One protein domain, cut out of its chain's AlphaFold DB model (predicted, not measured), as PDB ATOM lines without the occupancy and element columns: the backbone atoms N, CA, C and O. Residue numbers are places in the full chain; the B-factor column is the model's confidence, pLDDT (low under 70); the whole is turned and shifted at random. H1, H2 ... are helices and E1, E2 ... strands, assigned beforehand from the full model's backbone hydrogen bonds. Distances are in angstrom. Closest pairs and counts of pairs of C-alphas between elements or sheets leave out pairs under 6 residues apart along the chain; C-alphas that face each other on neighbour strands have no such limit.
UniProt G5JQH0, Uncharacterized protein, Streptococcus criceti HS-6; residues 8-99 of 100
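What this domain is: This is residues 8 to 99 of the 100 residues of an uncharacterized protein of Streptococcus criceti HS-6 (UniProt G5JQH0). Three helices, H2, H3 and H5, form an up-and-down bundle, each running against the one before it, with H1 packed along H2. A small hairpin, E1 and E2, lies beyond the start of H1, and short H4 lies across the turn from H3 to H5. The printed part has 92 residues, mostly helix, in the order E1 E2 H1 H2 H3 H4 H5, with E1 and E2 an antiparallel sheet. It is compact, with a radius of gyration of the C-alphas of 12.9 A and spans of 33 by 29 by 23 A.

How they stand to each other: E1, residues 16 to 18, and E2, residues 24 to 26, form an antiparallel hairpin; N 17 and O 25 are 2.9 A apart, within hydrogen-bond range. H1, residues 27 to 36, touches H2, residues 40 to 52, at a shallow tilt of 20 degrees, opposite ways, a helical hairpin; their closest C-alphas, Leu 34 and Ala 43, are 5.8 A apart. H2, with residues 47 to 51 alone, touches H3, residues 56 to 72, opposite ways at 13 degrees, again a helical hairpin; the closest C-alphas are Leu 51 and Tyr 59, 6.0 A. H4, residues 75 to 80, is close to H3 but not clearly touching, about perpendicular at 79 degrees; the closest C-alphas, Leu 70 and Gln 78, are 7.5 A apart. H5, residues 85 to 97, touches H3 opposite ways at 11 degrees, closest at C-alphas Ile 67 and Arg 92, 6.7 A. Every O i to N i+4 pair is within hydrogen-bond range in H1, H3, H4 and H5, and 7 of 9 in H2.

Where its parts are: E1 begins at C-alpha 16, (-27.076, 20.365, 27.278). H2 is 20.0 A long, H3 24.4 A and H5 18.2 A, ending at C-alpha 97, (-49.102, 29.649, 31.948).

The domain as a whole: The C-alphas farthest apart, Gln 23 and Asp 86, are 35.3 A apart. The printed part has no cut, and the links between named elements are tight. Residues 8 to 11 and 98 to 99 have pLDDT under 70.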
ATOM      1  N   GLU A   8     -36.535   8.243  29.873       45.78
ATOM      2  CA  GLU A   8     -36.249   7.345  28.740       45.78
ATOM      3  C   GLU A   8     -37.487   7.019  27.881       45.78
ATOM      4  O   GLU A   8     -37.356   6.730  26.691       45.78
ATOM      5  N   ASN A   9     -38.696   7.094  28.451       50.06
ATOM      6  CA  ASN A   9     -39.932   6.891  27.691       50.06
ATOM      7  C   ASN A   9     -40.344   8.120  26.858       50.06
ATOM      8  O   ASN A   9     -41.120   8.003  25.910       50.06
ATOM      9  N   ILE A  10     -39.808   9.288  27.197       60.31
ATOM     10  CA  ILE A  10     -39.980  10.540  26.479       60.31
ATOM     11  C   ILE A  10     -38.710  10.706  25.643       60.31
ATOM     12  O   ILE A  10     -37.679  11.137  26.144       60.31
ATOM     13  N   LYS A  11     -38.738  10.316  24.363       66.62
ATOM     14  CA  LYS A  11     -37.638  10.566  23.405       66.62
ATOM     15  C   LYS A  11     -37.499  12.072  23.128       66.62
ATOM     16  O   LYS A  11     -37.761  12.537  22.021       66.62
ATOM     17  N   LEU A  12     -37.182  12.834  24.161       80.06
ATOM     18  CA  LEU A  12     -37.143  14.280  24.201       80.06
ATOM     19  C   LEU A  12     -35.715  14.672  24.538       80.06
ATOM     20  O   LEU A  12     -35.209  14.319  25.603       80.06
ATOM     21  N   ASP A  13     -35.073  15.372  23.617       84.06
ATOM     22  CA  ASP A  13     -33.771  15.963  23.875       84.06
ATOM     23  C   ASP A  13     -33.988  17.273  24.636       84.06
ATOM     24  O   ASP A  13     -34.607  18.200  24.114       84.06
ATOM     25  N   LEU A  14     -33.526  17.323  25.887       87.88
ATOM     26  CA  LEU A  14     -33.583  18.525  26.730       87.88
ATOM     27  C   LEU A  14     -32.318  19.390  26.577       87.88
ATOM     28  O   LEU A  14     -32.043  20.262  27.403       87.88
ATOM     29  N   GLY A  15     -31.525  19.126  25.533       88.19
ATOM     30  CA  GLY A  15     -30.266  19.796  25.253       88.19
ATOM     31  C   GLY A  15     -29.153  19.474  26.251       88.19
ATOM     32  O   GLY A  15     -29.139  18.436  26.919       88.19
ATOM     33  N   GLN A  16     -28.183  20.385  26.322       89.56
ATOM     34  CA  GLN A  16     -27.076  20.365  27.278       89.56
ATOM     35  C   GLN A  16     -27.220  21.542  28.237       89.56
ATOM     36  O   GLN A  16     -27.553  22.651  27.814       89.56
ATOM     37  N   VAL A  17     -26.926  21.311  29.511       88.94
ATOM     38  CA  VAL A  17     -26.892  22.349  30.543       88.94
ATOM     39  C   VAL A  17     -25.666  22.206  31.414       88.94
ATOM     40  O   VAL A  17     -25.084  21.130  31.519       88.94
ATOM     41  N   LYS A  18     -25.264  23.306  32.048       87.25
ATOM     42  CA  LYS A  18     -24.215  23.264  33.060       87.25
ATOM     43  C   LYS A  18     -24.832  22.902  34.401       87.25
ATOM     44  O   LYS A  18     -25.745  23.591  34.845       87.25
ATOM     45  N   ASN A  19     -24.329  21.841  35.022       83.81
ATOM     46  CA  ASN A  19     -24.667  21.526  36.405       83.81
ATOM     47  C   ASN A  19     -24.036  22.552  37.365       83.81
ATOM     48  O   ASN A  19     -23.301  23.457  36.959       83.81
ATOM     49  N   GLU A  20     -24.291  22.381  38.659       80.69
ATOM     50  CA  GLU A  20     -23.774  23.246  39.726       80.69
ATOM     51  C   GLU A  20     -22.234  23.272  39.798       80.69
ATOM     52  O   GLU A  20     -21.643  24.263  40.220       80.69
ATOM     53  N   GLU A  21     -21.568  22.219  39.313       82.94
ATOM     54  CA  GLU A  21     -20.105  22.115  39.216       82.94
ATOM     55  C   GLU A  21     -19.540  22.771  37.938       82.94
ATOM     56  O   GLU A  21     -18.332  22.762  37.696       82.94
ATOM     57  N   GLY A  22     -20.406  23.354  37.102       86.38
ATOM     58  CA  GLY A  22     -20.045  24.001  35.841       86.38
ATOM     59  C   GLY A  22     -19.760  23.032  34.688       86.38
ATOM     60  O   GLY A  22     -19.299  23.474  33.631       86.38
ATOM     61  N   GLN A  23     -20.032  21.740  34.867       87.81
ATOM     62  CA  GLN A  23     -19.857  20.698  33.860       87.81
ATOM     63  C   GLN A  23     -21.070  20.628  32.935       87.81
ATOM     64  O   GLN A  23     -22.213  20.652  33.390       87.81
ATOM     65  N   GLU A  24     -20.821  20.499  31.633       91.19
ATOM     66  CA  GLU A  24     -21.879  20.251  30.655       91.19
ATOM     67  C   GLU A  24     -22.396  18.816  30.791       91.19
ATOM     68  O   GLU A  24     -21.650  17.846  30.637       91.19
ATOM     69  N   VAL A  25     -23.681  18.700  31.108       89.19
ATOM     70  CA  VAL A  25     -24.421  17.449  31.238       89.19
ATOM     71  C   VAL A  25     -25.660  17.493  30.346       89.19
ATOM     72  O   VAL A  25     -26.161  18.563  29.992       89.19
ATOM     73  N   SER A  26     -26.192  16.322  29.997       89.62
ATOM     74  CA  SER A  26     -27.488  16.248  29.320       89.62
ATOM     75  C   SER A  26     -28.578  16.836  30.214       89.62
ATOM     76  O   SER A  26     -28.653  16.499  31.394       89.62
ATOM     77  N   GLY A  27     -29.461  17.657  29.645       89.94
ATOM     78  CA  GLY A  27     -30.631  18.185  30.347       89.94
ATOM     79  C   GLY A  27     -31.540  17.084  30.903       89.94
ATOM     80  O   GLY A  27     -32.182  17.276  31.930       89.94
ATOM     81  N   ASN A  28     -31.544  15.904  30.275       88.44
ATOM     82  CA  ASN A  28     -32.246  14.725  30.773       88.44
ATOM     83  C   ASN A  28     -31.612  14.183  32.055       88.44
ATOM     84  O   ASN A  28     -32.333  13.911  33.007       88.44
ATOM     85  N   ASP A  29     -30.285  14.060  32.083       87.94
ATOM     86  CA  ASP A  29     -29.544  13.606  33.266       87.94
ATOM     87  C   ASP A  29     -29.635  14.641  34.395       87.94
ATOM     88  O   ASP A  29     -29.804  14.291  35.557       87.94
ATOM     89  N   TYR A  30     -29.606  15.929  34.044       90.56
ATOM     90  CA  TYR A  30     -29.792  17.013  35.000       90.56
ATOM     91  C   TYR A  30     -31.179  16.969  35.650       90.56
ATOM     92  O   TYR A  30     -31.271  16.970  36.872       90.56
ATOM     93  N   LEU A  31     -32.254  16.861  34.861       90.50
ATOM     94  CA  LEU A  31     -33.611  16.767  35.404       90.50
ATOM     95  C   LEU A  31     -33.819  15.498  36.242       90.50
ATOM     96  O   LEU A  31     -34.466  15.574  37.283       90.50
ATOM     97  N   ASP A  32     -33.266  14.360  35.818       87.88
ATOM     98  CA  ASP A  32     -33.303  13.113  36.596       87.88
ATOM     99  C   ASP A  32     -32.643  13.316  37.966       87.88
ATOM    100  O   ASP A  32     -33.273  13.061  38.989       87.88
ATOM    101  N   ARG A  33     -31.444  13.916  38.008       89.12
ATOM    102  CA  ARG A  33     -30.749  14.232  39.267       89.12
ATOM    103  C   ARG A  33     -31.531  15.174  40.167       89.12
ATOM    104  O   ARG A  33     -31.584  14.928  41.365       89.12
ATOM    105  N   LEU A  34     -32.129  16.234  39.619       91.25
ATOM    106  CA  LEU A  34     -32.942  17.163  40.410       91.25
ATOM    107  C   LEU A  34     -34.127  16.443  41.051       91.25
ATOM    108  O   LEU A  34     -34.439  16.658  42.216       91.25
ATOM    109  N   VAL A  35     -34.767  15.553  40.297       90.00
ATOM    110  CA  VAL A  35     -35.892  14.761  40.782       90.00
ATOM    111  C   VAL A  35     -35.453  13.730  41.829       90.00
ATOM    112  O   VAL A  35     -36.121  13.582  42.849       90.00
ATOM    113  N   GLU A  36     -34.321  13.054  41.623       88.56
ATOM    114  CA  GLU A  36     -33.744  12.105  42.586       88.56
ATOM    115  C   GLU A  36     -33.274  12.784  43.880       88.56
ATOM    116  O   GLU A  36     -33.417  12.211  44.960       88.56
ATOM    117  N   ALA A  37     -32.735  14.000  43.772       90.44
ATOM    118  CA  ALA A  37     -32.350  14.844  44.897       90.44
ATOM    119  C   ALA A  37     -33.542  15.574  45.538       90.44
ATOM    120  O   ALA A  37     -33.365  16.238  46.555       90.44
ATOM    121  N   GLU A  38     -34.741  15.436  44.964       91.44
ATOM    122  CA  GLU A  38     -35.975  16.089  45.415       91.44
ATOM    123  C   GLU A  38     -35.940  17.621  45.360       91.44
ATOM    124  O   GLU A  38     -36.729  18.311  46.005       91.44
ATOM    125  N   GLU A  39     -35.066  18.164  44.520       92.44
ATOM    126  CA  GLU A  39     -34.917  19.586  44.216       92.44
ATOM    127  C   GLU A  39     -36.034  20.028  43.248       92.44
ATOM    128  O   GLU A  39     -35.800  20.495  42.129       92.44
ATOM    129  N   PHE A  40     -37.296  19.842  43.654       92.38
ATOM    130  CA  PHE A  40     -38.455  20.026  42.774       92.38
ATOM    131  C   PHE A  40     -38.643  21.465  42.300       92.38
ATOM    132  O   PHE A  40     -39.115  21.671  41.185       92.38
ATOM    133  N   ASP A  41     -38.257  22.456  43.103       91.69
ATOM    134  CA  ASP A  41     -38.311  23.865  42.697       91.69
ATOM    135  C   ASP A  41     -37.352  24.135  41.525       91.69
ATOM    136  O   ASP A  41     -37.765  24.648  40.482       91.69
ATOM    137  N   GLN A  42     -36.107  23.655  41.629       91.94
ATOM    138  CA  GLN A  42     -35.138  23.732  40.534       91.94
ATOM    139  C   GLN A  42     -35.608  22.940  39.308       91.94
ATOM    140  O   GLN A  42     -35.464  23.415  38.181       91.94
ATOM    141  N   ALA A  43     -36.216  21.764  39.506       93.25
ATOM    142  CA  ALA A  43     -36.766  20.965  38.413       93.25
ATOM    143  C   ALA A  43     -37.873  21.724  37.661       93.25
ATOM    144  O   ALA A  43     -37.873  21.745  36.429       93.25
ATOM    145  N   VAL A  44     -38.777  22.402  38.377       93.31
ATOM    146  CA  VAL A  44     -39.824  23.255  37.790       93.31
ATOM    147  C   VAL A  44     -39.207  24.410  37.007       93.31
ATOM    148  O   VAL A  44     -39.582  24.634  35.854       93.31
ATOM    149  N   GLN A  45     -38.223  25.109  37.579       92.19
ATOM    150  CA  GLN A  45     -37.534  26.194  36.877       92.19
ATOM    151  C   GLN A  45     -36.845  25.704  35.599       92.19
ATOM    152  O   GLN A  45     -36.958  26.346  34.552       92.19
ATOM    153  N   PHE A  46     -36.159  24.563  35.667       92.31
ATOM    154  CA  PHE A  46     -35.499  23.960  34.517       92.31
ATOM    155  C   PHE A  46     -36.507  23.572  33.431       92.31
ATOM    156  O   PHE A  46     -36.322  23.950  32.274       92.31
ATOM    157  N   ILE A  47     -37.601  22.889  33.792       92.38
ATOM    158  CA  ILE A  47     -38.670  22.527  32.853       92.38
ATOM    159  C   ILE A  47     -39.229  23.780  32.183       92.38
ATOM    160  O   ILE A  47     -39.315  23.801  30.960       92.38
ATOM    161  N   GLY A  48     -39.521  24.845  32.935       92.38
ATOM    162  CA  GLY A  48     -40.024  26.105  32.378       92.38
ATOM    163  C   GLY A  48     -39.110  26.712  31.306       92.38
ATOM    164  O   GLY A  48     -39.584  27.219  30.287       92.38
ATOM    165  N   GLN A  49     -37.788  26.600  31.464       90.56
ATOM    166  CA  GLN A  49     -36.822  27.082  30.466       90.56
ATOM    167  C   GLN A  49     -36.847  26.276  29.160       90.56
ATOM    168  O   GLN A  49     -36.539  26.823  28.097       90.56
ATOM    169  N   GLN A  50     -37.264  25.008  29.211       90.12
ATOM    170  CA  GLN A  50     -37.333  24.137  28.036       90.12
ATOM    171  C   GLN A  50     -38.387  24.579  27.020       90.12
ATOM    172  O   GLN A  50     -38.321  24.165  25.865       90.12
ATOM    173  N   LEU A  51     -39.302  25.485  27.381       88.81
ATOM    174  CA  LEU A  51     -40.232  26.093  26.427       88.81
ATOM    175  C   LEU A  51     -39.507  26.778  25.253       88.81
ATOM    176  O   LEU A  51     -40.016  26.803  24.139       88.81
ATOM    177  N   LYS A  52     -38.293  27.297  25.480       86.06
ATOM    178  CA  LYS A  52     -37.471  27.934  24.435       86.06
ATOM    179  C   LYS A  52     -36.820  26.932  23.478       86.06
ATOM    180  O   LYS A  52     -36.370  27.325  22.405       86.06
ATOM    181  N   HIS A  53     -36.733  25.667  23.879       85.81
ATOM    182  CA  HIS A  53     -36.018  24.608  23.165       85.81
ATOM    183  C   HIS A  53     -36.962  23.581  22.533       85.81
ATOM    184  O   HIS A  53     -36.637  22.987  21.507       85.81
ATOM    185  N   LEU A  54     -38.137  23.387  23.125       88.06
ATOM    186  CA  LEU A  54     -39.102  22.368  22.743       88.06
ATOM    187  C   LEU A  54     -40.278  22.959  21.971       88.06
ATOM    188  O   LEU A  54     -40.721  24.077  22.214       88.06
ATOM    189  N   SER A  55     -40.869  22.152  21.090       88.69
ATOM    190  CA  SER A  55     -42.188  22.475  20.537       88.69
ATOM    191  C   SER A  55     -43.257  22.439  21.634       88.69
ATOM    192  O   SER A  55     -43.167  21.632  22.555       88.69
ATOM    193  N   ASN A  56     -44.344  23.202  21.482       88.12
ATOM    194  CA  ASN A  56     -45.457  23.218  22.445       88.12
ATOM    195  C   ASN A  56     -45.958  21.818  22.839       88.12
ATOM    196  O   ASN A  56     -46.253  21.587  24.005       88.12
ATOM    197  N   TYR A  57     -46.034  20.883  21.884       87.94
ATOM    198  CA  TYR A  57     -46.425  19.493  22.144       87.94
ATOM    199  C   TYR A  57     -45.399  18.735  23.003       87.94
ATOM    200  O   TYR A  57     -45.766  18.027  23.936       87.94
ATOM    201  N   GLN A  58     -44.110  18.901  22.702       88.12
ATOM    202  CA  GLN A  58     -43.011  18.294  23.455       88.12
ATOM    203  C   GLN A  58     -42.949  18.843  24.882       88.12
ATOM    204  O   GLN A  58     -42.794  18.077  25.830       88.12
ATOM    205  N   TYR A  59     -43.121  20.155  25.029       90.62
ATOM    206  CA  TYR A  59     -43.181  20.818  26.323       90.62
ATOM    207  C   TYR A  59     -44.377  20.341  27.155       90.62
ATOM    208  O   TYR A  59     -44.210  19.984  28.316       90.62
ATOM    209  N   ASP A  60     -45.575  20.265  26.566       90.12
ATOM    210  CA  ASP A  60     -46.770  19.775  27.269       90.12
ATOM    211  C   ASP A  60     -46.569  18.337  27.768       90.12
ATOM    212  O   ASP A  60     -46.822  18.037  28.932       90.12
ATOM    213  N   HIS A  61     -45.991  17.477  26.923       88.62
ATOM    214  CA  HIS A  61     -45.662  16.104  27.298       88.62
ATOM    215  C   HIS A  61     -44.626  16.036  28.436       88.62
ATOM    216  O   HIS A  61     -44.754  15.186  29.327       88.62
ATOM    217  N   LEU A  62     -43.608  16.903  28.428       90.31
ATOM    218  CA  LEU A  62     -42.625  17.000  29.511       90.31
ATOM    219  C   LEU A  62     -43.309  17.378  30.831       90.31
ATOM    220  O   LEU A  62     -43.115  16.692  31.835       90.31
ATOM    221  N   VAL A  63     -44.158  18.410  30.806       92.00
ATOM    222  CA  VAL A  63     -44.913  18.868  31.979       92.00
ATOM    223  C   VAL A  63     -45.819  17.759  32.517       92.00
ATOM    224  O   VAL A  63     -45.729  17.442  33.698       92.00
ATOM    225  N   ASP A  64     -46.647  17.113  31.688       91.56
ATOM    226  CA  ASP A  64     -47.530  16.034  32.168       91.56
ATOM    227  C   ASP A  64     -46.747  14.855  32.754       91.56
ATOM    228  O   ASP A  64     -47.190  14.244  33.725       91.56
ATOM    229  N   SER A  65     -45.563  14.552  32.220       89.56
ATOM    230  CA  SER A  65     -44.737  13.462  32.751       89.56
ATOM    231  C   SER A  65     -44.127  13.806  34.105       89.56
ATOM    232  O   SER A  65     -44.099  12.958  34.997       89.56
ATOM    233  N   PHE A  66     -43.688  15.053  34.282       91.75
ATOM    234  CA  PHE A  66     -43.205  15.550  35.565       91.75
ATOM    235  C   PHE A  66     -44.321  15.569  36.618       91.75
ATOM    236  O   PHE A  66     -44.153  15.018  37.703       91.75
ATOM    237  N   ILE A  67     -45.502  16.091  36.277       93.56
ATOM    238  CA  ILE A  67     -46.665  16.092  37.177       93.56
ATOM    239  C   ILE A  67     -47.079  14.666  37.555       93.56
ATOM    240  O   ILE A  67     -47.288  14.379  38.733       93.56
ATOM    241  N   ALA A  68     -47.131  13.749  36.586       91.62
ATOM    242  CA  ALA A  68     -47.454  12.350  36.847       91.62
ATOM    243  C   ALA A  68     -46.439  11.673  37.779       91.62
ATOM    244  O   ALA A  68     -46.807  10.758  38.516       91.62
ATOM    245  N   TYR A  69     -45.173  12.096  37.753       90.19
ATOM    246  CA  TYR A  69     -44.178  11.635  38.710       90.19
ATOM    247  C   TYR A  69     -44.433  12.194  40.109       90.19
ATOM    248  O   TYR A  69     -44.514  11.405  41.046       90.19
ATOM    249  N   LEU A  70     -44.659  13.507  40.249       91.38
ATOM    250  CA  LEU A  70     -44.963  14.116  41.552       91.38
ATOM    251  C   LEU A  70     -46.183  13.464  42.215       91.38
ATOM    252  O   LEU A  70     -46.183  13.224  43.418       91.38
ATOM    253  N   GLN A  71     -47.205  13.116  41.428       90.75
ATOM    254  CA  GLN A  71     -48.408  12.425  41.907       90.75
ATOM    255  C   GLN A  71     -48.166  10.969  42.336       90.75
ATOM    256  O   GLN A  71     -48.970  10.422  43.086       90.75
ATOM    257  N   LYS A  72     -47.101  10.332  41.838       90.12
ATOM    258  CA  LYS A  72     -46.732   8.938  42.137       90.12
ATOM    259  C   LYS A  72     -45.663   8.808  43.220       90.12
ATOM    260  O   LYS A  72     -45.335   7.681  43.590       90.12
ATOM    261  N   LEU A  73     -45.106   9.924  43.687       88.56
ATOM    262  CA  LEU A  73     -44.222   9.939  44.845       88.56
ATOM    263  C   LEU A  73     -44.923   9.307  46.052       88.56
ATOM    264  O   LEU A  73     -46.134   9.442  46.222       88.56
ATOM    265  N   ASP A  74     -44.149   8.622  46.892       89.69
ATOM    266  CA  ASP A  74     -44.665   8.087  48.151       89.69
ATOM    267  C   ASP A  74     -45.141   9.225  49.073       89.69
ATOM    268  O   ASP A  74     -44.609  10.338  49.033       89.69
ATOM    269  N   ASP A  75     -46.111   8.936  49.938       88.50
ATOM    270  CA  ASP A  75     -46.735   9.907  50.845       88.50
ATOM    271  C   ASP A  75     -45.691  10.623  51.730       88.50
ATOM    272  O   ASP A  75     -45.792  11.827  51.986       88.50
ATOM    273  N   ALA A  76     -44.626   9.918  52.139       90.38
ATOM    274  CA  ALA A  76     -43.522  10.511  52.892       90.38
ATOM    275  C   ALA A  76     -42.725  11.537  52.065       90.38
ATOM    276  O   ALA A  76     -42.330  12.583  52.590       90.38
ATOM    277  N   ALA A  77     -42.506  11.252  50.778       88.50
ATOM    278  CA  ALA A  77     -41.813  12.142  49.853       88.50
ATOM    279  C   ALA A  77     -42.664  13.362  49.498       88.50
ATOM    280  O   ALA A  77     -42.169  14.487  49.471       88.50
ATOM    281  N   GLN A  78     -43.966  13.174  49.311       90.31
ATOM    282  CA  GLN A  78     -44.872  14.292  49.085       90.31
ATOM    283  C   GLN A  78     -44.925  15.221  50.300       90.31
ATOM    284  O   GLN A  78     -44.752  16.430  50.164       90.31
ATOM    285  N   LYS A  79     -45.067  14.671  51.513       91.44
ATOM    286  CA  LYS A  79     -45.133  15.470  52.745       91.44
ATOM    287  C   LYS A  79     -43.856  16.249  53.039       91.44
ATOM    288  O   LYS A  79     -43.952  17.420  53.391       91.44
ATOM    289  N   ARG A  80     -42.674  15.633  52.904       92.56
ATOM    290  CA  ARG A  80     -41.398  16.318  53.204       92.56
ATOM    291  C   ARG A  80     -41.114  17.486  52.256       92.56
ATOM    292  O   ARG A  80     -40.468  18.439  52.672       92.56
ATOM    293  N   ASN A  81     -41.653  17.432  51.037       89.81
ATOM    294  CA  ASN A  81     -41.501  18.473  50.020       89.81
ATOM    295  C   ASN A  81     -42.726  19.397  49.889       89.81
ATOM    296  O   ASN A  81     -42.745  20.265  49.022       89.81
ATOM    297  N   GLY A  82     -43.764  19.217  50.716       92.25
ATOM    298  CA  GLY A  82     -44.999  20.007  50.631       92.25
ATOM    299  C   GLY A  82     -45.746  19.844  49.300       92.25
ATOM    300  O   GLY A  82     -46.362  20.791  48.821       92.25
ATOM    301  N   LEU A  83     -45.659  18.665  48.679       92.19
ATOM    302  CA  LEU A  83     -46.297  18.334  47.405       92.19
ATOM    303  C   LEU A  83     -47.678  17.711  47.625       92.19
ATOM    304  O   LEU A  83     -47.912  16.544  47.315       92.19
ATOM    305  N   ASP A  84     -48.601  18.487  48.182       93.12
ATOM    306  CA  ASP A  84     -50.014  18.118  48.183       93.12
ATOM    307  C   ASP A  84     -50.666  18.347  46.805       93.12
ATOM    308  O   ASP A  84     -50.082  18.926  45.884       93.12
ATOM    309  N   ALA A  85     -51.895  17.850  46.643       92.38
ATOM    310  CA  ALA A  85     -52.603  17.900  45.367       92.38
ATOM    311  C   ALA A  85     -52.797  19.333  44.835       92.38
ATOM    312  O   ALA A  85     -52.717  19.540  43.625       92.38
ATOM    313  N   ASP A  86     -53.020  20.311  45.721       94.56
ATOM    314  CA  ASP A  86     -53.207  21.716  45.347       94.56
ATOM    315  C   ASP A  86     -51.887  22.333  44.873       94.56
ATOM    316  O   ASP A  86     -51.824  22.978  43.820       94.56
ATOM    317  N   LYS A  87     -50.789  22.031  45.579       93.88
ATOM    318  CA  LYS A  87     -49.452  22.450  45.161       93.88
ATOM    319  C   LYS A  87     -49.056  21.856  43.809       93.88
ATOM    320  O   LYS A  87     -48.533  22.581  42.963       93.88
ATOM    321  N   ILE A  88     -49.312  20.567  43.581       94.44
ATOM    322  CA  ILE A  88     -49.004  19.899  42.307       94.44
ATOM    323  C   ILE A  88     -49.823  20.505  41.154       94.44
ATOM    324  O   ILE A  88     -49.273  20.753  40.080       94.44
ATOM    325  N   GLU A  89     -51.113  20.788  41.362       94.75
ATOM    326  CA  GLU A  89     -51.941  21.465  40.352       94.75
ATOM    327  C   GLU A  89     -51.437  22.891  40.085       94.75
ATOM    328  O   GLU A  89     -51.325  23.300  38.930       94.75
ATOM    329  N   THR A  90     -51.034  23.621  41.128       94.44
ATOM    330  CA  THR A  90     -50.433  24.953  40.982       94.44
ATOM    331  C   THR A  90     -49.170  24.901  40.119       94.44
ATOM    332  O   THR A  90     -49.036  25.694  39.190       94.44
ATOM    333  N   ILE A  91     -48.272  23.937  40.358       94.06
ATOM    334  CA  ILE A  91     -47.063  23.735  39.540       94.06
ATOM    335  C   ILE A  91     -47.436  23.467  38.075       94.06
ATOM    336  O   ILE A  91     -46.838  24.038  37.162       94.06
ATOM    337  N   ARG A  92     -48.445  22.622  37.828       94.38
ATOM    338  CA  ARG A  92     -48.920  22.329  36.469       94.38
ATOM    339  C   ARG A  92     -49.430  23.585  35.765       94.38
ATOM    340  O   ARG A  92     -49.127  23.791  34.588       94.38
ATOM    341  N   GLN A  93     -50.238  24.382  36.457       93.50
ATOM    342  CA  GLN A  93     -50.812  25.613  35.922       93.50
ATOM    343  C   GLN A  93     -49.731  26.640  35.620       93.50
ATOM    344  O   GLN A  93     -49.730  27.192  34.525       93.50
ATOM    345  N   ASP A  94     -48.796  26.837  36.545       91.81
ATOM    346  CA  ASP A  94     -47.677  27.762  36.403       91.81
ATOM    347  C   ASP A  94     -46.826  27.403  35.174       91.81
ATOM    348  O   ASP A  94     -46.740  28.187  34.226       91.81
ATOM    349  N   LEU A  95     -46.365  26.148  35.079       91.88
ATOM    350  CA  LEU A  95     -45.610  25.646  33.925       91.88
ATOM    351  C   LEU A  95     -46.361  25.810  32.596       91.88
ATOM    352  O   LEU A  95     -45.738  26.022  31.555       91.88
ATOM    353  N   ARG A  96     -47.694  25.712  32.591       89.25
ATOM    354  CA  ARG A  96     -48.512  25.893  31.381       89.25
ATOM    355  C   ARG A  96     -48.849  27.354  31.085       89.25
ATOM    356  O   ARG A  96     -49.101  27.671  29.922       89.25
ATOM    357  N   ALA A  97     -48.851  28.221  32.092       84.56
ATOM    358  CA  ALA A  97     -49.102  29.649  31.948       84.56
ATOM    359  C   ALA A  97     -47.927  30.368  31.271       84.56
ATOM    360  O   ALA A  97     -48.150  31.318  30.528       84.56
ATOM    361  N   PHE A  98     -46.698  29.863  31.431       68.19
ATOM    362  CA  PHE A  98     -45.486  30.412  30.810       68.19
ATOM    363  C   PHE A  98     -45.421  30.329  29.269       68.19
ATOM    364  O   PHE A  98     -44.422  30.754  28.700       68.19
ATOM    365  N   LYS A  99     -46.460  29.840  28.568       59.66
ATOM    366  CA  LYS A  99     -46.525  29.662  27.096       59.66
ATOM    367  C   LYS A  99     -46.539  30.970  26.252       59.66
ATOM    368  O   LYS A  99     -47.116  30.954  25.166       59.66
TER     369      LYS A  99